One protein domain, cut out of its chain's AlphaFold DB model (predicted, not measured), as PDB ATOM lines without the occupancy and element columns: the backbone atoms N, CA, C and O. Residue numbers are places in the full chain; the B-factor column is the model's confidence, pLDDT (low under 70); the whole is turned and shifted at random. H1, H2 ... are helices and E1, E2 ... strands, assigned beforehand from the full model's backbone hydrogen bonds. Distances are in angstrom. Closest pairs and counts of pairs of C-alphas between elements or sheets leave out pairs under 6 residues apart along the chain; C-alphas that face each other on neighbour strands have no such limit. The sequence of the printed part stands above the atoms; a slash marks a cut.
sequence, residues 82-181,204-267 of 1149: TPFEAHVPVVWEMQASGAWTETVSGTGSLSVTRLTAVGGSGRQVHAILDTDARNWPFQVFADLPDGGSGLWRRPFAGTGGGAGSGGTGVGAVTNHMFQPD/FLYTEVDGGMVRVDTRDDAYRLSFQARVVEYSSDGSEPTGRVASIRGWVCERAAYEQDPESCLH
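This is residues 82 to 181 and 204 to 267 of the 1149 residues of the protein "Bacterial Ig-like domain" of Rhodobacteraceae bacterium HLUCCA12 (UniProt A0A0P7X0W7). One antiparallel sheet of nine strands is folded back on itself into a flattened, only loosely closed barrel: E5, E7 and E8 face E1, E2, E3, E4 and E6, with E9 at the fold. Two short helices, H1 and H2, pack on one face of the sheet over E9. The printed part has 164 residues, with nine named strands followed by two named helices; the sheet's order is E5, E7, E8, E9, E1, E2, E3, E4, E6, and the class is mostly strand. It is compact, with a radius of gyration of the C-alphas of 15.7 A and spans of 43 by 38 by 24 A.

Find C-alpha 86 at (-7.618, -7.191, 3.878); from there E1 runs 35.5 A to residue 98, bending by 65 degrees at residue 89. E2, residues 102 to 114, is 34.7 A long and bends by 67 degrees at residue 107. Next come E3, residues 123 to 131, 25.9 A; E4, residues 134 to 144, 30.1 A; E5, residues 151 to 156; and E6, residues 169 to 171. Beyond the cut, E7 covers residues 206 to 217, 30.7 A, bending by 67 degrees at residue 211, and E8 residues 224 to 234, 31.0 A. E9, residues 241 to 254, 35.5 A, bends by 73 degrees at residue 244. H1 is residues 255 to 260, and H2, residues 262 to 266, ends at C-alpha 266 at (-22.633, -1.645, -11.534).

Start at E1 and E2, a hairpin, with N 94 and O 104 2.8 A apart. E1 to E4 form a meander, each strand the antiparallel neighbour of the one before: look for N 109 and O 128, 2.8 A, then N 127 and O 140, 2.8 A. Edge strand E6 is the antiparallel neighbour of E4, with N 171 and O 139 2.8 A apart. E7, E8 and E9 form a second meander, with N 215 and O 226 2.7 A apart and N 229 and O 248 2.9 A. Edge strand E5 pairs with E7 at N 152 and O 216, 2.8 A; E9 pairs with E1 at N 95 and O 249, 2.7 A. Between the leaves of this folded sheet, the closest C-alphas of E4 and E7 are those of Ala 142 and Val 214, 6.6 A. H1 stands up from the sheet at a height of 8.8 A; H2 is on the same face at 8.9 A. The helices touch only at the corner, Tyr 258 and Cys 265 having their closest C-alphas, 6.0 A. In both helices every O i to N i+4 pair is within hydrogen-bond range.

The farthest C-alphas, those of Ser 239 and Gln 260, are 47.1 A apart. Residues 182 to 203 are not printed; C-alphas 181 and 204 are 14.2 A apart across this cut. The link from E5 to E6 is long, 12 residues. Mean pLDDT of the printed part is 78.9; 35 residues are under 70, among them 159 to 166.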
ATOM      1  N   THR A  82      -6.069  -4.892  15.890       54.50
ATOM      2  CA  THR A  82      -6.037  -6.196  15.215       54.50
ATOM      3  C   THR A  82      -5.625  -5.951  13.755       54.50
ATOM      4  O   THR A  82      -6.217  -5.062  13.145       54.50
ATOM      5  N   PRO A  83      -4.631  -6.670  13.190       57.25
ATOM      6  CA  PRO A  83      -4.258  -6.492  11.787       57.25
ATOM      7  C   PRO A  83      -5.486  -6.698  10.896       57.25
ATOM      8  O   PRO A  83      -6.301  -7.589  11.167       57.25
ATOM      9  N   PHE A  84      -5.634  -5.854   9.876       60.09
ATOM     10  CA  PHE A  84      -6.729  -5.962   8.917       60.09
ATOM     11  C   PHE A  84      -6.694  -7.333   8.231       60.09
ATOM     12  O   PHE A  84      -5.624  -7.859   7.925       60.09
ATOM     13  N   GLU A  85      -7.865  -7.921   7.984       64.44
ATOM     14  CA  GLU A  85      -7.964  -9.141   7.175       64.44
ATOM     15  C   GLU A  85      -7.619  -8.854   5.709       64.44
ATOM     16  O   GLU A  85      -7.047  -9.710   5.039       64.44
ATOM     17  N   ALA A  86      -7.931  -7.645   5.226       70.38
ATOM     18  CA  ALA A  86      -7.618  -7.191   3.878       70.38
ATOM     19  C   ALA A  86      -7.575  -5.654   3.793       70.38
ATOM     20  O   ALA A  86      -8.394  -4.975   4.419       70.38
ATOM     21  N   HIS A  87      -6.650  -5.141   2.975       82.38
ATOM     22  CA  HIS A  87      -6.657  -3.786   2.422       82.38
ATOM     23  C   HIS A  87      -6.738  -3.902   0.905       82.38
ATOM     24  O   HIS A  87      -5.801  -4.379   0.264       82.38
ATOM     25  N   VAL A  88      -7.868  -3.497   0.338       88.38
ATOM     26  CA  VAL A  88      -8.193  -3.747  -1.064       88.38
ATOM     27  C   VAL A  88      -8.370  -2.412  -1.785       88.38
ATOM     28  O   VAL A  88      -9.140  -1.573  -1.308       88.38
ATOM     29  N   PRO A  89      -7.677  -2.167  -2.911       90.75
ATOM     30  CA  PRO A  89      -7.961  -1.002  -3.736       90.75
ATOM     31  C   PRO A  89      -9.370  -1.131  -4.316       90.75
ATOM     32  O   PRO A  89      -9.722  -2.163  -4.889       90.75
ATOM     33  N   VAL A  90     -10.167  -0.075  -4.198       92.62
ATOM     34  CA  VAL A  90     -11.547  -0.047  -4.691       92.62
ATOM     35  C   VAL A  90     -11.758   1.063  -5.707       92.62
ATOM     36  O   VAL A  90     -11.032   2.057  -5.745       92.62
ATOM     37  N   VAL A  91     -12.773   0.881  -6.537       92.56
ATOM     38  CA  VAL A  91     -13.399   1.928  -7.343       92.56
ATOM     39  C   VAL A  91     -14.837   2.088  -6.884       92.56
ATOM     40  O   VAL A  91     -15.430   1.157  -6.334       92.56
ATOM     41  N   TRP A  92     -15.390   3.278  -7.059       92.50
ATOM     42  CA  TRP A  92     -16.723   3.575  -6.563       92.50
ATOM     43  C   TRP A  92     -17.417   4.631  -7.409       92.50
ATOM     44  O   TRP A  92     -16.777   5.451  -8.073       92.50
ATOM     45  N   GLU A  93     -18.740   4.631  -7.330       90.69
ATOM     46  CA  GLU A  93     -19.600   5.661  -7.895       90.69
ATOM     47  C   GLU A  93     -20.756   5.946  -6.935       90.69
ATOM     48  O   GLU A  93     -21.245   5.061  -6.235       90.69
ATOM     49  N   MET A  94     -21.192   7.198  -6.887       89.69
ATOM     50  CA  MET A  94     -22.330   7.671  -6.118       89.69
ATOM     51  C   MET A  94     -23.138   8.651  -6.959       89.69
ATOM     52  O   MET A  94     -22.617   9.642  -7.462       89.69
ATOM     53  N   GLN A  95     -24.437   8.424  -7.027       88.69
ATOM     54  CA  GLN A  95     -25.416   9.331  -7.593       88.69
ATOM     55  C   GLN A  95     -26.206  10.009  -6.471       88.69
ATOM     56  O   GLN A  95     -26.731   9.344  -5.581       88.69
ATOM     57  N   ALA A  96     -26.327  11.332  -6.530       86.38
ATOM     58  CA  ALA A  96     -27.258  12.109  -5.718       86.38
ATOM     59  C   ALA A  96     -28.481  12.503  -6.554       86.38
ATOM     60  O   ALA A  96     -28.340  12.898  -7.712       86.38
ATOM     61  N   SER A  97     -29.675  12.409  -5.967       82.56
ATOM     62  CA  SER A  97     -30.950  12.744  -6.611       82.56
ATOM     63  C   SER A  97     -31.865  13.534  -5.666       82.56
ATOM     64  O   SER A  97     -32.061  13.156  -4.514       82.56
ATOM     65  N   GLY A  98     -32.419  14.662  -6.123       89.94
ATOM     66  CA  GLY A  98     -33.236  15.574  -5.312       89.94
ATOM     67  C   GLY A  98     -32.726  17.012  -5.394       89.94
ATOM     68  O   GLY A  98     -32.656  17.589  -6.476       89.94
ATOM     69  N   ALA A  99     -32.363  17.610  -4.257       86.50
ATOM     70  CA  ALA A  99     -31.787  18.957  -4.212       86.50
ATOM     71  C   ALA A  99     -30.380  19.059  -4.835       86.50
ATOM     72  O   ALA A  99     -29.889  20.173  -5.062       86.50
ATOM     73  N   TRP A 100     -29.748  17.913  -5.096       86.75
ATOM     74  CA  TRP A 100     -28.573  17.757  -5.944       86.75
ATOM     75  C   TRP A 100     -28.850  16.631  -6.942       86.75
ATOM     76  O   TRP A 100     -29.489  15.640  -6.589       86.75
ATOM     77  N   THR A 101     -28.367  16.805  -8.169       85.56
ATOM     78  CA  THR A 101     -28.496  15.828  -9.254       85.56
ATOM     79  C   THR A 101     -27.129  15.691  -9.909       85.56
ATOM     80  O   THR A 101     -26.834  16.368 -10.891       85.56
ATOM     81  N   GLU A 102     -26.260  14.895  -9.298       86.88
ATOM     82  CA  GLU A 102     -24.865  14.735  -9.714       86.88
ATOM     83  C   GLU A 102     -24.422  13.284  -9.515       86.88
ATOM     84  O   GLU A 102     -24.850  12.631  -8.564       86.88
ATOM     85  N   THR A 103     -23.557  12.803 -10.406       86.38
ATOM     86  CA  THR A 103     -22.855  11.524 -10.264       86.38
ATOM     87  C   THR A 103     -21.383  11.812 -10.008       86.38
ATOM     88  O   THR A 103     -20.760  12.583 -10.739       86.38
ATOM     89  N   VAL A 104     -20.836  11.205  -8.961       87.44
ATOM     90  CA  VAL A 104     -19.442  11.334  -8.541       87.44
ATOM     91  C   VAL A 104     -18.837   9.941  -8.501       87.44
ATOM     92  O   VAL A 104     -19.428   9.037  -7.925       87.44
ATOM     93  N   SER A 105     -17.659   9.770  -9.085       89.81
ATOM     94  CA  SER A 105     -16.907   8.518  -9.042       89.81
ATOM     95  C   SER A 105     -15.453   8.772  -8.664       89.81
ATOM     96  O   SER A 105     -14.974   9.913  -8.682       89.81
ATOM     97  N   GLY A 106     -14.756   7.708  -8.279       91.50
ATOM     98  CA  GLY A 106     -13.351   7.791  -7.920       91.50
ATOM     99  C   GLY A 106     -12.741   6.450  -7.541       91.50
ATOM    100  O   GLY A 106     -13.279   5.377  -7.830       91.50
ATOM    101  N   THR A 107     -11.587   6.528  -6.888       92.88
ATOM    102  CA  THR A 107     -10.839   5.375  -6.377       92.88
ATOM    103  C   THR A 107     -10.826   5.398  -4.853       92.88
ATOM    104  O   THR A 107     -11.321   6.333  -4.239       92.88
ATOM    105  N   GLY A 108     -10.341   4.355  -4.195       91.81
ATOM    106  CA  GLY A 108     -10.264   4.349  -2.741       91.81
ATOM    107  C   GLY A 108      -9.598   3.103  -2.191       91.81
ATOM    108  O   GLY A 108      -9.028   2.294  -2.928       91.81
ATOM    109  N   SER A 109      -9.719   2.927  -0.883       91.12
ATOM    110  CA  SER A 109      -9.291   1.726  -0.177       91.12
ATOM    111  C   SER A 109     -10.422   1.176   0.682       91.12
ATOM    112  O   SER A 109     -11.173   1.924   1.303       91.12
ATOM    113  N   LEU A 110     -10.546  -0.145   0.720       91.00
ATOM    114  CA  LEU A 110     -11.453  -0.866   1.597       91.00
ATOM    115  C   LEU A 110     -10.640  -1.688   2.582       91.00
ATOM    116  O   LEU A 110      -9.726  -2.410   2.196       91.00
ATOM    117  N   SER A 111     -10.991  -1.569   3.855       88.94
ATOM    118  CA  SER A 111     -10.358  -2.268   4.964       88.94
ATOM    119  C   SER A 111     -11.371  -3.164   5.673       88.94
ATOM    120  O   SER A 111     -12.529  -2.782   5.848       88.94
ATOM    121  N   VAL A 112     -10.949  -4.364   6.076       85.62
ATOM    122  CA  VAL A 112     -11.793  -5.311   6.825       85.62
ATOM    123  C   VAL A 112     -11.141  -5.620   8.163       85.62
ATOM    124  O   VAL A 112     -10.032  -6.146   8.213       85.62
ATOM    125  N   THR A 113     -11.821  -5.294   9.261       85.19
ATOM    126  CA  THR A 113     -11.280  -5.393  10.626       85.19
ATOM    127  C   THR A 113     -12.120  -6.345  11.467       85.19
ATOM    128  O   THR A 113     -13.333  -6.185  11.531       85.19
ATOM    129  N   ARG A 114     -11.518  -7.297  12.192       82.19
ATOM    130  CA  ARG A 114     -12.259  -8.054  13.222       82.19
ATOM    131  C   ARG A 114     -12.576  -7.176  14.432       82.19
ATOM    132  O   ARG A 114     -11.675  -6.566  15.011       82.19
ATOM    133  N   LEU A 115     -13.831  -7.195  14.877       78.75
ATOM    134  CA  LEU A 115     -14.352  -6.391  15.991       78.75
ATOM    135  C   LEU A 115     -13.994  -6.931  17.393       78.75
ATOM    136  O   LEU A 115     -14.462  -6.401  18.404       78.75
ATOM    137  N   THR A 116     -13.085  -7.908  17.492       68.69
ATOM    138  CA  THR A 116     -12.708  -8.600  18.742       68.69
ATOM    139  C   THR A 116     -12.157  -7.691  19.849       68.69
ATOM    140  O   THR A 116     -12.165  -8.079  21.014       68.69
ATOM    141  N   ALA A 117     -11.672  -6.489  19.522       53.91
ATOM    142  CA  ALA A 117     -11.045  -5.572  20.479       53.91
ATOM    143  C   ALA A 117     -12.026  -4.613  21.190       53.91
ATOM    144  O   ALA A 117     -11.648  -3.999  22.186       53.91
ATOM    145  N   VAL A 118     -13.269  -4.478  20.706       56.03
ATOM    146  CA  VAL A 118     -14.246  -3.477  21.200       56.03
ATOM    147  C   VAL A 118     -15.467  -4.114  21.887       56.03
ATOM    148  O   VAL A 118     -16.440  -3.431  22.186       56.03
ATOM    149  N   GLY A 119     -15.415  -5.422  22.162       60.06
ATOM    150  CA  GLY A 119     -16.486  -6.166  22.839       60.06
ATOM    151  C   GLY A 119     -17.605  -6.688  21.927       60.06
ATOM    152  O   GLY A 119     -18.596  -7.193  22.445       60.06
ATOM    153  N   GLY A 120     -17.457  -6.593  20.600       65.75
ATOM    154  CA  GLY A 120     -18.379  -7.178  19.617       65.75
ATOM    155  C   GLY A 120     -17.812  -8.434  18.942       65.75
ATOM    156  O   GLY A 120     -16.600  -8.560  18.779       65.75
ATOM    157  N   SER A 121     -18.684  -9.361  18.538       75.19
ATOM    158  CA  SER A 121     -18.370 -10.446  17.590       75.19
ATOM    159  C   SER A 121     -18.675  -9.974  16.167       75.19
ATOM    160  O   SER A 121     -19.752  -9.415  15.950       75.19
ATOM    161  N   GLY A 122     -17.772 -10.188  15.208       84.19
ATOM    162  CA  GLY A 122     -17.972  -9.779  13.817       84.19
ATOM    163  C   GLY A 122     -16.765  -9.150  13.117       84.19
ATOM    164  O   GLY A 122     -15.675  -8.990  13.673       84.19
ATOM    165  N   ARG A 123     -17.004  -8.724  11.875       86.62
ATOM    166  CA  ARG A 123     -16.084  -7.976  11.011       86.62
ATOM    167  C   ARG A 123     -16.676  -6.610  10.693       86.62
ATOM    168  O   ARG A 123     -17.856  -6.517  10.400       86.62
ATOM    169  N   GLN A 124     -15.868  -5.566  10.690       88.00
ATOM    170  CA  GLN A 124     -16.239  -4.258  10.174       88.00
ATOM    171  C   GLN A 124     -15.570  -4.052   8.823       88.00
ATOM    172  O   GLN A 124     -14.346  -4.139   8.717       88.00
ATOM    173  N   VAL A 125     -16.372  -3.770   7.803       88.69
ATOM    174  CA  VAL A 125     -15.883  -3.317   6.501       88.69
ATOM    175  C   VAL A 125     -15.911  -1.798   6.503       88.69
ATOM    176  O   VAL A 125     -16.926  -1.213   6.869       88.69
ATOM    177  N   HIS A 126     -14.810  -1.162   6.120       90.50
ATOM    178  CA  HIS A 126     -14.667   0.288   6.097       90.50
ATOM    179  C   HIS A 126     -13.941   0.724   4.826       90.50
ATOM    180  O   HIS A 126     -12.753   0.447   4.651       90.50
ATOM    181  N   ALA A 127     -14.670   1.402   3.944       88.06
ATOM    182  CA  ALA A 127     -14.173   1.964   2.701       88.06
ATOM    183  C   ALA A 127     -13.941   3.475   2.834       88.06
ATOM    184  O   ALA A 127     -14.839   4.209   3.246       88.06
ATOM    185  N   ILE A 128     -12.741   3.917   2.459       88.56
ATOM    186  CA  ILE A 128     -12.324   5.314   2.321       88.56
ATOM    187  C   ILE A 128     -12.206   5.596   0.826       88.56
ATOM    188  O   ILE A 128     -11.453   4.932   0.117       88.56
ATOM    189  N   LEU A 129     -12.988   6.552   0.348       87.19
ATOM    190  CA  LEU A 129     -13.324   6.730  -1.054       87.19
ATOM    191  C   LEU A 129     -12.859   8.114  -1.503       87.19
ATOM    192  O   LEU A 129     -13.455   9.134  -1.158       87.19
ATOM    193  N   ASP A 130     -11.767   8.144  -2.249       86.38
ATOM    194  CA  ASP A 130     -11.165   9.349  -2.794       86.38
ATOM    195  C   ASP A 130     -11.861   9.751  -4.097       86.38
ATOM    196  O   ASP A 130     -12.182   8.926  -4.954       86.38
ATOM    197  N   THR A 131     -12.099  11.048  -4.270       78.25
ATOM    198  CA  THR A 131     -12.580  11.580  -5.550       78.25
ATOM    199  C   THR A 131     -11.402  12.145  -6.329       78.25
ATOM    200  O   THR A 131     -10.719  13.039  -5.831       78.25
ATOM    201  N   ASP A 132     -11.216  11.730  -7.582       70.00
ATOM    202  CA  ASP A 132     -10.119  12.237  -8.427       70.00
ATOM    203  C   ASP A 132     -10.211  13.760  -8.675       70.00
ATOM    204  O   ASP A 132      -9.237  14.410  -9.054       70.00
ATOM    205  N   ALA A 133     -11.391  14.348  -8.451       62.06
ATOM    206  CA  ALA A 133     -11.676  15.761  -8.676       62.06
ATOM    207  C   ALA A 133     -11.739  16.622  -7.399       62.06
ATOM    208  O   ALA A 133     -11.799  17.849  -7.519       62.06
ATOM    209  N   ARG A 134     -11.791  16.042  -6.185       68.50
ATOM    210  CA  ARG A 134     -12.063  16.801  -4.941       68.50
ATOM    211  C   ARG A 134     -11.223  16.283  -3.765       68.50
ATOM    212  O   ARG A 134     -11.094  15.088  -3.539       68.50
ATOM    213  N   ASN A 135     -10.659  17.204  -2.983       62.09
ATOM    214  CA  ASN A 135      -9.643  16.916  -1.954       62.09
ATOM    215  C   ASN A 135     -10.163  16.215  -0.674       62.09
ATOM    216  O   ASN A 135      -9.519  16.338   0.367       62.09
ATOM    217  N   TRP A 136     -11.326  15.551  -0.688       70.31
ATOM    218  CA  TRP A 136     -11.944  15.032   0.539       70.31
ATOM    219  C   TRP A 136     -12.476  13.603   0.387       70.31
ATOM    220  O   TRP A 136     -13.325  13.380  -0.478       70.31
ATOM    221  N   PRO A 137     -12.040  12.666   1.252       78.56
ATOM    222  CA  PRO A 137     -12.493  11.288   1.200       78.56
ATOM    223  C   PRO A 137     -13.906  11.135   1.770       78.56
ATOM    224  O   PRO A 137     -14.248  11.674   2.827       78.56
ATOM    225  N   PHE A 138     -14.713  10.359   1.062       83.19
ATOM    226  CA  PHE A 138     -16.023   9.862   1.461       83.19
ATOM    227  C   PHE A 138     -15.861   8.516   2.194       83.19
ATOM    228  O   PHE A 138     -14.910   7.788   1.924       83.19
ATOM    229  N   GLN A 139     -16.731   8.178   3.152       87.75
ATOM    230  CA  GLN A 139     -16.591   6.934   3.928       87.75
ATOM    231  C   GLN A 139     -17.875   6.106   3.936       87.75
ATOM    232  O   GLN A 139     -18.960   6.634   4.177       87.75
ATOM    233  N   VAL A 140     -17.737   4.792   3.758       86.88
ATOM    234  CA  VAL A 140     -18.826   3.812   3.907       86.88
ATOM    235  C   VAL A 140     -18.348   2.706   4.832       86.88
ATOM    236  O   VAL A 140     -17.260   2.170   4.637       86.88
ATOM    237  N   PHE A 141     -19.140   2.354   5.842       89.69
ATOM    238  CA  PHE A 141     -18.765   1.311   6.792       89.69
ATOM    239  C   PHE A 141     -19.962   0.466   7.241       89.69
ATOM    240  O   PHE A 141     -21.089   0.954   7.319       89.69
ATOM    241  N   ALA A 142     -19.725  -0.817   7.519       87.38
ATOM    242  CA  ALA A 142     -20.757  -1.771   7.921       87.38
ATOM    243  C   ALA A 142     -20.209  -2.880   8.826       87.38
ATOM    244  O   ALA A 142     -19.143  -3.438   8.562       87.38
ATOM    245  N   ASP A 143     -20.998  -3.243   9.840       87.25
ATOM    246  CA  ASP A 143     -20.696  -4.346  10.752       87.25
ATOM    247  C   ASP A 143     -21.369  -5.648  10.270       87.25
ATOM    248  O   ASP A 143     -22.594  -5.752  10.112       87.25
ATOM    249  N   LEU A 144     -20.552  -6.674  10.060       84.25
ATOM    250  CA  LEU A 144     -20.903  -8.013   9.598       84.25
ATOM    251  C   LEU A 144     -20.716  -9.024  10.736       84.25
ATOM    252  O   LEU A 144     -19.782  -8.881  11.523       84.25
ATOM    253  N   PRO A 145     -21.548 -10.070  10.839       83.88
ATOM    254  CA  PRO A 145     -21.311 -11.143  11.801       83.88
ATOM    255  C   PRO A 145     -20.115 -12.019  11.383       83.88
ATOM    256  O   PRO A 145     -19.684 -12.027  10.225       83.88
ATOM    257  N   ASP A 146     -19.561 -12.762  12.341       77.12
ATOM    258  CA  ASP A 146     -18.458 -13.691  12.087       77.12
ATOM    259  C   ASP A 146     -18.946 -14.893  11.251       77.12
ATOM    260  O   ASP A 146     -19.951 -15.518  11.581       77.12
ATOM    261  N   GLY A 147     -18.216 -15.242  10.182       65.81
ATOM    262  CA  GLY A 147     -18.324 -16.562   9.540       65.81
ATOM    263  C   GLY A 147     -19.254 -16.743   8.330       65.81
ATOM    264  O   GLY A 147     -19.475 -17.889   7.956       65.81
ATOM    265  N   GLY A 148     -19.759 -15.693   7.672       59.28
ATOM    266  CA  GLY A 148     -20.543 -15.863   6.434       59.28
ATOM    267  C   GLY A 148     -19.978 -15.105   5.230       59.28
ATOM    268  O   GLY A 148     -19.758 -13.896   5.308       59.28
ATOM    269  N   SER A 149     -19.752 -15.817   4.124       64.69
ATOM    270  CA  SER A 149     -19.820 -15.257   2.770       64.69
ATOM    271  C   SER A 149     -21.295 -15.088   2.413       64.69
ATOM    272  O   SER A 149     -22.073 -16.028   2.575       64.69
ATOM    273  N   GLY A 150     -21.697 -13.911   1.957       73.25
ATOM    274  CA  GLY A 150     -23.088 -13.652   1.597       73.25
ATOM    275  C   GLY A 150     -23.394 -12.175   1.412       73.25
ATOM    276  O   GLY A 150     -22.516 -11.322   1.581       73.25
ATOM    277  N   LEU A 151     -24.652 -11.901   1.068       75.88
ATOM    278  CA  LEU A 151     -25.208 -10.561   0.969       75.88
ATOM    279  C   LEU A 151     -25.768 -10.133   2.331       75.88
ATOM    280  O   LEU A 151     -26.709 -10.724   2.854       75.88
ATOM    281  N   TRP A 152     -25.217  -9.064   2.887       78.88
ATOM    282  CA  TRP A 152     -25.632  -8.491   4.162       78.88
ATOM    283  C   TRP A 152     -26.355  -7.172   3.933       78.88
ATOM    284  O   TRP A 152     -25.889  -6.356   3.144       78.88
ATOM    285  N   ARG A 153     -27.457  -6.926   4.652       79.88
ATOM    286  CA  ARG A 153     -28.162  -5.633   4.665       79.88
ATOM    287  C   ARG A 153     -28.179  -5.058   6.065       79.88
ATOM    288  O   ARG A 153     -28.598  -5.730   7.007       79.88
ATOM    289  N   ARG A 154     -27.729  -3.815   6.207       80.38
ATOM    290  CA  ARG A 154     -27.667  -3.127   7.494       80.38
ATOM    291  C   ARG A 154     -28.330  -1.748   7.389       80.38
ATOM    292  O   ARG A 154     -27.753  -0.853   6.764       80.38
ATOM    293  N   PRO A 155     -29.530  -1.563   7.977       80.81
ATOM    294  CA  PRO A 155     -30.105  -0.234   8.123       80.81
ATOM    295  C   PRO A 155     -29.290   0.591   9.120       80.81
ATOM    296  O   PRO A 155     -28.726   0.053  10.075       80.81
ATOM    297  N   PHE A 156     -29.280   1.907   8.937       81.31
ATOM    298  CA  PHE A 156     -28.734   2.855   9.903       81.31
ATOM    299  C   PHE A 156     -29.637   4.090  10.010       81.31
ATOM    300  O   PHE A 156     -30.249   4.500   9.028       81.31
ATOM    301  N   ALA A 157     -29.754   4.667  11.210       72.44
ATOM    302  CA  ALA A 157     -30.765   5.684  11.541       72.44
ATOM    303  C   ALA A 157     -30.226   7.132  11.627       72.44
ATOM    304  O   ALA A 157     -30.932   8.019  12.091       72.44
ATOM    305  N   GLY A 158     -28.977   7.384  11.220       71.12
ATOM    306  CA  GLY A 158     -28.349   8.712  11.248       71.12
ATOM    307  C   GLY A 158     -26.859   8.653  10.905       71.12
ATOM    308  O   GLY A 158     -26.358   7.588  10.539       71.12
ATOM    309  N   THR A 159     -26.124   9.762  11.055       60.16
ATOM    310  CA  THR A 159     -24.654   9.731  10.985       60.16
ATOM    311  C   THR A 159     -24.129   8.867  12.134       60.16
ATOM    312  O   THR A 159     -24.062   9.303  13.283       60.16
ATOM    313  N   GLY A 160     -23.835   7.593  11.850       51.34
ATOM    314  CA  GLY A 160     -23.244   6.673  12.821       51.34
ATOM    315  C   GLY A 160     -22.081   7.369  13.530       51.34
ATOM    316  O   GLY A 160     -21.260   8.005  12.868       51.34
ATOM    317  N   GLY A 161     -22.087   7.334  14.869       49.38
ATOM    318  CA  GLY A 161     -21.194   8.108  15.737       49.38
ATOM    319  C   GLY A 161     -19.771   8.200  15.183       49.38
ATOM    320  O   GLY A 161     -19.161   7.187  14.852       49.38
ATOM    321  N   GLY A 162     -19.287   9.435  15.023       53.09
ATOM    322  CA  GLY A 162     -18.178   9.766  14.129       53.09
ATOM    323  C   GLY A 162     -16.975   8.826  14.186       53.09
ATOM    324  O   GLY A 162     -16.437   8.608  15.262       53.09
ATOM    325  N   ALA A 163     -16.558   8.335  13.013       48.50
ATOM    326  CA  ALA A 163     -15.267   7.742  12.618       48.50
ATOM    327  C   ALA A 163     -14.531   6.768  13.579       48.50
ATOM    328  O   ALA A 163     -13.417   6.357  13.269       48.50
ATOM    329  N   GLY A 164     -15.088   6.394  14.734       52.19
ATOM    330  CA  GLY A 164     -14.325   5.739  15.801       52.19
ATOM    331  C   GLY A 164     -15.123   4.878  16.779       52.19
ATOM    332  O   GLY A 164     -14.525   4.328  17.700       52.19
ATOM    333  N   SER A 165     -16.434   4.719  16.605       52.34
ATOM    334  CA  SER A 165     -17.250   3.792  17.401       52.34
ATOM    335  C   SER A 165     -18.019   2.869  16.463       52.34
ATOM    336  O   SER A 165     -18.635   3.375  15.532       52.34
ATOM    337  N   GLY A 166     -17.953   1.551  16.692       61.03
ATOM    338  CA  GLY A 166     -18.592   0.522  15.858       61.03
ATOM    339  C   GLY A 166     -20.020   0.879  15.428       61.03
ATOM    340  O   GLY A 166     -20.765   1.512  16.179       61.03
ATOM    341  N   GLY A 167     -20.373   0.521  14.199       76.00
ATOM    342  CA  GLY A 167     -21.668   0.829  13.610       76.00
ATOM    343  C   GLY A 167     -21.708   0.560  12.108       76.00
ATOM    344  O   GLY A 167     -20.709   0.231  11.479       76.00
ATOM    345  N   THR A 168     -22.889   0.735  11.519       81.06
ATOM    346  CA  THR A 168     -23.091   0.790  10.063       81.06
ATOM    347  C   THR A 168     -23.468   2.217   9.688       81.06
ATOM    348  O   THR A 168     -24.283   2.828  10.382       81.06
ATOM    349  N   GLY A 169     -22.901   2.759   8.613       83.75
ATOM    350  CA  GLY A 169     -23.268   4.085   8.144       83.75
ATOM    351  C   GLY A 169     -22.487   4.587   6.941       83.75
ATOM    352  O   GLY A 169     -21.600   3.932   6.391       83.75
ATOM    353  N   VAL A 170     -22.848   5.807   6.556       79.00
ATOM    354  CA  VAL A 170     -22.193   6.605   5.524       79.00
ATOM    355  C   VAL A 170     -21.703   7.899   6.176       79.00
ATOM    356  O   VAL A 170     -22.472   8.589   6.848       79.00
ATOM    357  N   GLY A 171     -20.416   8.206   6.029       77.12
ATOM    358  CA  GLY A 171     -19.734   9.311   6.701       77.12
ATOM    359  C   GLY A 171     -19.115  10.322   5.734       77.12
ATOM    360  O   GLY A 171     -18.871  10.030   4.566       77.12
ATOM    361  N   ALA A 172     -18.840  11.526   6.245       68.06
ATOM    362  CA  ALA A 172     -18.137  12.604   5.537       68.06
ATOM    363  C   ALA A 172     -18.803  13.122   4.240       68.06
ATOM    364  O   ALA A 172     -18.135  13.736   3.409       68.06
ATOM    365  N   VAL A 173     -20.124  12.961   4.086       68.12
ATOM    366  CA  VAL A 173     -20.869  13.618   3.000       68.12
ATOM    367  C   VAL A 173     -20.878  15.125   3.243       68.12
ATOM    368  O   VAL A 173     -21.418  15.598   4.240       68.12
ATOM    369  N   THR A 174     -20.276  15.892   2.338       72.88
ATOM    370  CA  THR A 174     -20.261  17.359   2.424       72.88
ATOM    371  C   THR A 174     -20.864  17.976   1.174       72.88
ATOM    372  O   THR A 174     -20.779  17.410   0.086       72.88
ATOM    373  N   ASN A 175     -21.395  19.194   1.296       67.81
ATOM    374  CA  ASN A 175     -21.919  19.956   0.159       67.81
ATOM    375  C   ASN A 175     -20.893  20.124  -0.981       67.81
ATOM    376  O   ASN A 175     -21.287  20.232  -2.142       67.81
ATOM    377  N   HIS A 176     -19.589  20.092  -0.678       70.31
ATOM    378  CA  HIS A 176     -18.517  20.141  -1.679       70.31
ATOM    379  C   HIS A 176     -18.507  18.939  -2.617       70.31
ATOM    380  O   HIS A 176     -18.044  19.067  -3.746       70.31
ATOM    381  N   MET A 177     -19.041  17.789  -2.199       73.38
ATOM    382  CA  MET A 177     -19.186  16.620  -3.069       73.38
ATOM    383  C   MET A 177     -20.240  16.824  -4.155       73.38
ATOM    384  O   MET A 177     -20.174  16.144  -5.169       73.38
ATOM    385  N   PHE A 178     -21.139  17.801  -3.998       75.12
ATOM    386  CA  PHE A 178     -22.238  18.043  -4.938       75.12
ATOM    387  C   PHE A 178     -22.241  19.453  -5.564       75.12
ATOM    388  O   PHE A 178     -23.177  19.828  -6.271       75.12
ATOM    389  N   GLN A 179     -21.256  20.298  -5.221       73.06
ATOM    390  CA  GLN A 179     -21.142  21.690  -5.683       73.06
ATOM    391  C   GLN A 179     -19.662  22.100  -5.841       73.06
ATOM    392  O   GLN A 179     -19.062  22.588  -4.878       73.06
ATOM    393  N   PRO A 180     -19.059  21.942  -7.036       61.56
ATOM    394  CA  PRO A 180     -17.629  22.193  -7.252       61.56
ATOM    395  C   PRO A 180     -17.215  23.675  -7.135       61.56
ATOM    396  O   PRO A 180     -16.058  23.962  -6.837       61.56
ATOM    397  N   ASP A 181     -18.149  24.620  -7.294       61.88
ATOM    398  CA  ASP A 181     -17.843  26.059  -7.398       61.88
ATOM    399  C   ASP A 181     -17.851  26.821  -6.055       61.88
ATOM    400  O   ASP A 181     -17.566  28.021  -6.008       61.88
ATOM    401  N   PHE A 204     -21.770  28.844   6.800       66.00
ATOM    402  CA  PHE A 204     -21.427  27.533   6.233       66.00
ATOM    403  C   PHE A 204     -22.647  26.611   6.244       66.00
ATOM    404  O   PHE A 204     -23.335  26.508   7.249       66.00
ATOM    405  N   LEU A 205     -22.922  25.919   5.143       74.81
ATOM    406  CA  LEU A 205     -23.955  24.880   5.098       74.81
ATOM    407  C   LEU A 205     -23.273  23.522   5.249       74.81
ATOM    408  O   LEU A 205     -22.272  23.283   4.566       74.81
ATOM    409  N   TYR A 206     -23.810  22.627   6.073       78.94
ATOM    410  CA  TYR A 206     -23.325  21.245   6.161       78.94
ATOM    411  C   TYR A 206     -24.418  20.256   5.767       78.94
ATOM    412  O   TYR A 206     -25.598  20.596   5.754       78.94
ATOM    413  N   THR A 207     -24.016  19.042   5.406       81.44
ATOM    414  CA  THR A 207     -24.926  17.956   5.043       81.44
ATOM    415  C   THR A 207     -24.877  16.895   6.133       81.44
ATOM    416  O   THR A 207     -23.791  16.536   6.588       81.44
ATOM    417  N   GLU A 208     -26.029  16.390   6.552       83.38
ATOM    418  CA  GLU A 208     -26.136  15.253   7.462       83.38
ATOM    419  C   GLU A 208     -26.828  14.085   6.759       83.38
ATOM    420  O   GLU A 208     -27.710  14.288   5.924       83.38
ATOM    421  N   VAL A 209     -26.406  12.862   7.084       83.50
ATOM    422  CA  VAL A 209     -27.044  11.639   6.601       83.50
ATOM    423  C   VAL A 209     -28.192  11.269   7.545       83.50
ATOM    424  O   VAL A 209     -27.962  10.920   8.701       83.50
ATOM    425  N   ASP A 210     -29.416  11.333   7.037       82.94
ATOM    426  CA  ASP A 210     -30.686  11.065   7.725       82.94
ATOM    427  C   ASP A 210     -31.124   9.610   7.495       82.94
ATOM    428  O   ASP A 210     -32.164   9.312   6.904       82.94
ATOM    429  N   GLY A 211     -30.247   8.690   7.898       78.69
ATOM    430  CA  GLY A 211     -30.440   7.251   7.767       78.69
ATOM    431  C   GLY A 211     -30.288   6.692   6.348       78.69
ATOM    432  O   GLY A 211     -30.166   7.408   5.349       78.69
ATOM    433  N   GLY A 212     -30.244   5.365   6.268       86.31
ATOM    434  CA  GLY A 212     -30.012   4.654   5.022       86.31
ATOM    435  C   GLY A 212     -29.798   3.157   5.198       86.31
ATOM    436  O   GLY A 212     -30.097   2.569   6.237       86.31
ATOM    437  N   MET A 213     -29.269   2.549   4.147       83.06
ATOM    438  CA  MET A 213     -28.950   1.138   4.041       83.06
ATOM    439  C   MET A 213     -27.539   0.996   3.486       83.06
ATOM    440  O   MET A 213     -27.225   1.583   2.450       83.06
ATOM    441  N   VAL A 214     -26.704   0.191   4.137       86.00
ATOM    442  CA  VAL A 214     -25.483  -0.336   3.516       86.00
ATOM    443  C   VAL A 214     -25.704  -1.817   3.259       86.00
ATOM    444  O   VAL A 214     -26.163  -2.556   4.136       86.00
ATOM    445  N   ARG A 215     -25.391  -2.248   2.045       83.06
ATOM    446  CA  ARG A 215     -25.316  -3.648   1.665       83.06
ATOM    447  C   ARG A 215     -23.868  -4.021   1.446       83.06
ATOM    448  O   ARG A 215     -23.126  -3.259   0.832       83.06
ATOM    449  N   VAL A 216     -23.483  -5.191   1.928       84.62
ATOM    450  CA  VAL A 216     -22.149  -5.739   1.702       84.62
ATOM    451  C   VAL A 216     -22.302  -7.130   1.123       84.62
ATOM    452  O   VAL A 216     -22.868  -8.006   1.769       84.62
ATOM    453  N   ASP A 217     -21.809  -7.316  -0.088       82.12
ATOM    454  CA  ASP A 217     -21.656  -8.608  -0.730       82.12
ATOM    455  C   ASP A 217     -20.199  -9.052  -0.594       82.12
ATOM    456  O   ASP A 217     -19.265  -8.283  -0.829       82.12
ATOM    457  N   THR A 218     -20.030 -10.286  -0.143       81.94
ATOM    458  CA  THR A 218     -18.731 -10.929   0.100       81.94
ATOM    459  C   THR A 218     -18.612 -12.253  -0.656       81.94
ATOM    460  O   THR A 218     -17.807 -13.108  -0.284       81.94
ATOM    461  N   ARG A 219     -19.469 -12.474  -1.662       72.94
ATOM    462  CA  ARG A 219     -19.402 -13.641  -2.550       72.94
ATOM    463  C   ARG A 219     -18.209 -13.527  -3.507       72.94
ATOM    464  O   ARG A 219     -17.725 -12.434  -3.787       72.94
ATOM    465  N   ASP A 220     -17.746 -14.677  -3.992       70.88
ATOM    466  CA  ASP A 220     -16.684 -14.802  -5.003       70.88
ATOM    467  C   ASP A 220     -15.347 -14.135  -4.634       70.88
ATOM    468  O   ASP A 220     -14.648 -13.603  -5.494       70.88
ATOM    469  N   ASP A 221     -14.994 -14.158  -3.345       69.94
ATOM    470  CA  ASP A 221     -13.754 -13.588  -2.796       69.94
ATOM    471  C   ASP A 221     -13.556 -12.077  -3.058       69.94
ATOM    472  O   ASP A 221     -12.465 -11.557  -2.837       69.94
ATOM    473  N   ALA A 222     -14.606 -11.353  -3.467       79.12
ATOM    474  CA  ALA A 222     -14.570  -9.914  -3.715       79.12
ATOM    475  C   ALA A 222     -15.501  -9.159  -2.756       79.12
ATOM    476  O   ALA A 222     -16.614  -9.592  -2.454       79.12
ATOM    477  N   TYR A 223     -15.069  -7.981  -2.303       82.62
ATOM    478  CA  TYR A 223     -15.923  -7.083  -1.526       82.62
ATOM    479  C   TYR A 223     -16.659  -6.124  -2.457       82.62
ATOM    480  O   TYR A 223     -16.038  -5.313  -3.151       82.62
ATOM    481  N   ARG A 224     -17.993  -6.177  -2.428       86.69
ATOM    482  CA  ARG A 224     -18.850  -5.191  -3.091       86.69
ATOM    483  C   ARG A 224     -19.759  -4.554  -2.059       86.69
ATOM    484  O   ARG A 224     -20.501  -5.244  -1.369       86.69
ATOM    485  N   LEU A 225     -19.716  -3.236  -1.935       88.56
ATOM    486  CA  LEU A 225     -20.677  -2.502  -1.126       88.56
ATOM    487  C   LEU A 225     -21.635  -1.784  -2.052       88.56
ATOM    488  O   LEU A 225     -21.221  -1.209  -3.051       88.56
ATOM    489  N   SER A 226     -22.904  -1.752  -1.686       86.56
ATOM    490  CA  SER A 226     -23.829  -0.752  -2.201       86.56
ATOM    491  C   SER A 226     -24.421  -0.005  -1.024       86.56
ATOM    492  O   SER A 226     -24.566  -0.541   0.072       86.56
ATOM    493  N   PHE A 227     -24.703   1.273  -1.200       88.19
ATOM    494  CA  PHE A 227     -25.276   2.083  -0.144       88.19
ATOM    495  C   PHE A 227     -26.344   2.990  -0.718       88.19
ATOM    496  O   PHE A 227     -26.257   3.457  -1.852       88.19
ATOM    497  N   GLN A 228     -27.354   3.246   0.095       86.06
ATOM    498  CA  GLN A 228     -28.379   4.232  -0.170       86.06
ATOM    499  C   GLN A 228     -28.606   5.014   1.110       86.06
ATOM    500  O   GLN A 228     -28.716   4.424   2.181       86.06
ATOM    501  N   ALA A 229     -28.671   6.332   1.024       86.31
ATOM    502  CA  ALA A 229     -28.921   7.156   2.190       86.31
ATOM    503  C   ALA A 229     -29.697   8.411   1.824       86.31
ATOM    504  O   ALA A 229     -29.612   8.912   0.702       86.31
ATOM    505  N   ARG A 230     -30.433   8.947   2.791       87.56
ATOM    506  CA  ARG A 230     -31.026  10.272   2.673       87.56
ATOM    507  C   ARG A 230     -30.049  11.292   3.235       87.56
ATOM    508  O   ARG A 230     -29.457  11.072   4.283       87.56
ATOM    509  N   VAL A 231     -29.876  12.413   2.550       88.31
ATOM    510  CA  VAL A 231     -29.008  13.508   2.982       88.31
ATOM    511  C   VAL A 231     -29.791  14.810   3.066       88.31
ATOM    512  O   VAL A 231     -30.592  15.128   2.183       88.31
ATOM    513  N   VAL A 232     -29.575  15.557   4.144       86.25
ATOM    514  CA  VAL A 232     -30.277  16.806   4.455       86.25
ATOM    515  C   VAL A 232     -29.244  17.904   4.682       86.25
ATOM    516  O   VAL A 232     -28.286  17.717   5.428       86.25
ATOM    517  N   GLU A 233     -29.404  19.047   4.016       88.94
ATOM    518  CA  GLU A 233     -28.565  20.226   4.256       88.94
ATOM    519  C   GLU A 233     -29.102  21.027   5.446       88.94
ATOM    520  O   GLU A 233     -30.305  21.269   5.554       88.94
ATOM    521  N   TYR A 234     -28.202  21.476   6.314       82.88
ATOM    522  CA  TYR A 234     -28.485  22.283   7.497       82.88
ATOM    523  C   TYR A 234     -27.794  23.645   7.415       82.88
ATOM    524  O   TYR A 234     -26.748  23.804   6.773       82.88
ATOM    525  N   SER A 235     -28.391  24.636   8.082       81.38
ATOM    526  CA  SER A 235     -27.794  25.956   8.300       81.38
ATOM    527  C   SER A 235     -26.541  25.887   9.182       81.38
ATOM    528  O   SER A 235     -26.278  24.903   9.869       81.38
ATOM    529  N   SER A 236     -25.759  26.971   9.189       72.00
ATOM    530  CA  SER A 236     -24.482  27.075   9.914       72.00
ATOM    531  C   SER A 236     -24.577  26.919  11.429       72.00
ATOM    532  O   SER A 236     -23.587  26.583  12.070       72.00
ATOM    533  N   ASP A 237     -25.743  27.187  12.012       74.50
ATOM    534  CA  ASP A 237     -26.023  26.969  13.434       74.50
ATOM    535  C   ASP A 237     -26.482  25.532  13.743       74.50
ATOM    536  O   ASP A 237     -26.589  25.160  14.912       74.50
ATOM    537  N   GLY A 238     -26.715  24.715  12.710       66.94
ATOM    538  CA  GLY A 238     -27.148  23.323  12.810       66.94
ATOM    539  C   GLY A 238     -28.514  23.123  13.453       66.94
ATOM    540  O   GLY A 238     -28.854  21.992  13.795       66.94
ATOM    541  N   SER A 239     -29.290  24.193  13.649       73.88
ATOM    542  CA  SER A 239     -30.601  24.104  14.293       73.88
ATOM    543  C   SER A 239     -31.748  23.868  13.321       73.88
ATOM    544  O   SER A 239     -32.766  23.328  13.750       73.88
ATOM    545  N   GLU A 240     -31.610  24.226  12.040       80.25
ATOM    546  CA  GLU A 240     -32.698  24.077  11.067       80.25
ATOM    547  C   GLU A 240     -32.217  23.482   9.728       80.25
ATOM    548  O   GLU A 240     -31.199  23.913   9.173       80.25
ATOM    549  N   PRO A 241     -32.935  22.484   9.173       86.69
ATOM    550  CA  PRO A 241     -32.685  22.013   7.819       86.69
ATOM    551  C   PRO A 241     -33.036  23.120   6.814       86.69
ATOM    552  O   PRO A 241     -34.076  23.766   6.922       86.69
ATOM    553  N   THR A 242     -32.215  23.311   5.779       87.31
ATOM    554  CA  THR A 242     -32.439  24.342   4.743       87.31
ATOM    555  C   THR A 242     -33.607  24.013   3.807       87.31
ATOM    556  O   THR A 242     -33.943  24.797   2.919       87.31
ATOM    557  N   GLY A 243     -34.207  22.829   3.963       86.44
ATOM    558  CA  GLY A 243     -35.209  22.261   3.064       86.44
ATOM    559  C   GLY A 243     -34.613  21.542   1.849       86.44
ATOM    560  O   GLY A 243     -35.352  20.905   1.101       86.44
ATOM    561  N   ARG A 244     -33.287  21.594   1.649       88.31
ATOM    562  CA  ARG A 244     -32.607  20.839   0.590       88.31
ATOM    563  C   ARG A 244     -32.324  19.418   1.063       88.31
ATOM    564  O   ARG A 244     -31.560  19.195   1.999       88.31
ATOM    565  N   VAL A 245     -32.963  18.466   0.393       87.38
ATOM    566  CA  VAL A 245     -32.884  17.031   0.675       87.38
ATOM    567  C   VAL A 245     -32.543  16.296  -0.614       87.38
ATOM    568  O   VAL A 245     -33.077  16.633  -1.673       87.38
ATOM    569  N   ALA A 246     -31.689  15.282  -0.531       87.88
ATOM    570  CA  ALA A 246     -31.482  14.334  -1.617       87.88
ATOM    571  C   ALA A 246     -31.369  12.903  -1.109       87.88
ATOM    572  O   ALA A 246     -31.075  12.662   0.057       87.88
ATOM    573  N   SER A 247     -31.572  11.969  -2.022       85.31
ATOM    574  CA  SER A 247     -31.220  10.570  -1.860       85.31
ATOM    575  C   SER A 247     -29.898  10.332  -2.576       85.31
ATOM    576  O   SER A 247     -29.771  10.643  -3.762       85.31
ATOM    577  N   ILE A 248     -28.917   9.794  -1.861       87.31
ATOM    578  CA  ILE A 248     -27.681   9.284  -2.446       87.31
ATOM    579  C   ILE A 248     -27.780   7.771  -2.599       87.31
ATOM    580  O   ILE A 248     -28.277   7.089  -1.703       87.31
ATOM    581  N   ARG A 249     -27.301   7.247  -3.723       86.81
ATOM    582  CA  ARG A 249     -27.099   5.818  -3.959       86.81
ATOM    583  C   ARG A 249     -25.731   5.629  -4.579       86.81
ATOM    584  O   ARG A 249     -25.378   6.370  -5.486       86.81
ATOM    585  N   GLY A 250     -24.967   4.657  -4.119       88.31
ATOM    586  CA  GLY A 250     -23.676   4.359  -4.709       88.31
ATOM    587  C   GLY A 250     -23.242   2.929  -4.485       88.31
ATOM    588  O   GLY A 250     -23.910   2.154  -3.796       88.31
ATOM    589  N   TRP A 251     -22.113   2.593  -5.084       89.88
ATOM    590  CA  TRP A 251     -21.477   1.296  -4.968       89.88
ATOM    591  C   TRP A 251     -19.967   1.457  -4.833       89.88
ATOM    592  O   TRP A 251     -19.384   2.451  -5.260       89.88
ATOM    593  N   VAL A 252     -19.345   0.474  -4.195       90.94
ATOM    594  CA  VAL A 252     -17.905   0.339  -4.001       90.94
ATOM    595  C   VAL A 252     -17.551  -1.075  -4.414       90.94
ATOM    596  O   VAL A 252     -18.146  -2.025  -3.914       90.94
ATOM    597  N   CYS A 253     -16.587  -1.226  -5.308       88.31
ATOM    598  CA  CYS A 253     -16.162  -2.524  -5.805       88.31
ATOM    599  C   CYS A 253     -14.647  -2.631  -5.731       88.31
ATOM    600  O   CYS A 253     -13.940  -1.654  -5.983       88.31
ATOM    601  N   GLU A 254     -14.137  -3.817  -5.424       89.75
ATOM    602  CA  GLU A 254     -12.721  -4.109  -5.613       89.75
ATOM    603  C   GLU A 254     -12.290  -3.773  -7.044       89.75
ATOM    604  O   GLU A 254     -12.909  -4.192  -8.022       89.75
ATOM    605  N   ARG A 255     -11.205  -3.007  -7.172       89.31
ATOM    606  CA  ARG A 255     -10.708  -2.533  -8.463       89.31
ATOM    607  C   ARG A 255     -10.383  -3.690  -9.404       89.31
ATOM    608  O   ARG A 255     -10.701  -3.612 -10.582       89.31
ATOM    609  N   ALA A 256      -9.788  -4.761  -8.882       85.94
ATOM    610  CA  ALA A 256      -9.468  -5.945  -9.672       85.94
ATOM    611  C   ALA A 256     -10.731  -6.650 -10.198       85.94
ATOM    612  O   ALA A 256     -10.737  -7.095 -11.344       85.94
ATOM    613  N   ALA A 257     -11.803  -6.707  -9.399       82.19
ATOM    614  CA  ALA A 257     -13.092  -7.249  -9.829       82.19
ATOM    615  C   ALA A 257     -13.748  -6.353 -10.892       82.19
ATOM    616  O   ALA A 257     -14.194  -6.850 -11.923       82.19
ATOM    617  N   TYR A 258     -13.710  -5.030 -10.698       85.69
ATOM    618  CA  TYR A 258     -14.212  -4.057 -11.673       85.69
ATOM    619  C   TYR A 258     -13.463  -4.110 -13.007       85.69
ATOM    620  O   TYR A 258     -14.068  -4.003 -14.065       85.69
ATOM    621  N   GLU A 259     -12.142  -4.277 -12.987       87.75
ATOM    622  CA  GLU A 259     -11.340  -4.374 -14.211       87.75
ATOM    623  C   GLU A 259     -11.606  -5.678 -14.986       87.75
ATOM    624  O   GLU A 259     -11.446  -5.701 -16.208       87.75
ATOM    625  N   GLN A 260     -12.017  -6.748 -14.298       85.12
ATOM    626  CA  GLN A 260     -12.394  -8.020 -14.924       85.12
ATOM    627  C   GLN A 260     -13.800  -7.973 -15.523       85.12
ATOM    628  O   GLN A 260     -13.992  -8.416 -16.656       85.12
ATOM    629  N   ASP A 261     -14.760  -7.435 -14.774       81.44
ATOM    630  CA  ASP A 261     -16.149  -7.289 -15.193       81.44
ATOM    631  C   ASP A 261     -16.748  -6.004 -14.590       81.44
ATOM    632  O   ASP A 261     -17.281  -6.027 -13.474       81.44
ATOM    633  N   PRO A 262     -16.676  -4.870 -15.313       81.81
ATOM    634  CA  PRO A 262     -17.220  -3.602 -14.840       81.81
ATOM    635  C   PRO A 262     -18.719  -3.668 -14.529       81.81
ATOM    636  O   PRO A 262     -19.187  -2.964 -13.634       81.81
ATOM    637  N   GLU A 263     -19.476  -4.514 -15.237       73.62
ATOM    638  CA  GLU A 263     -20.923  -4.636 -15.040       73.62
ATOM    639  C   GLU A 263     -21.264  -5.376 -13.746       73.62
ATOM    640  O   GLU A 263     -22.223  -5.001 -13.069       73.62
ATOM    641  N   SER A 264     -20.418  -6.321 -13.317       67.88
ATOM    642  CA  SER A 264     -20.563  -7.020 -12.028       67.88
ATOM    643  C   SER A 264     -20.541  -6.096 -10.801       67.88
ATOM    644  O   SER A 264     -21.017  -6.463  -9.722       67.88
ATOM    645  N   CYS A 265     -19.982  -4.894 -10.959       69.88
ATOM    646  CA  CYS A 265     -19.908  -3.864  -9.928       69.88
ATOM    647  C   CYS A 265     -21.016  -2.808 -10.049       69.88
ATOM    648  O   CYS A 265     -21.333  -2.151  -9.058       69.88
ATOM    649  N   LEU A 266     -21.588  -2.632 -11.245       67.00
ATOM    650  CA  LEU A 266     -22.633  -1.645 -11.534       67.00
ATOM    651  C   LEU A 266     -24.034  -2.158 -11.181       67.00
ATOM    652  O   LEU A 266     -24.913  -1.365 -10.833       67.00
ATOM    653  N   HIS A 267     -24.245  -3.473 -11.240       62.91
ATOM    654  CA  HIS A 267     -25.551  -4.082 -11.027       62.91
ATOM    655  C   HIS A 267     -25.450  -5.228 -10.025       62.91
ATOM    656  O   HIS A 267     -24.781  -6.231 -10.262       62.91
TER     657      HIS A 267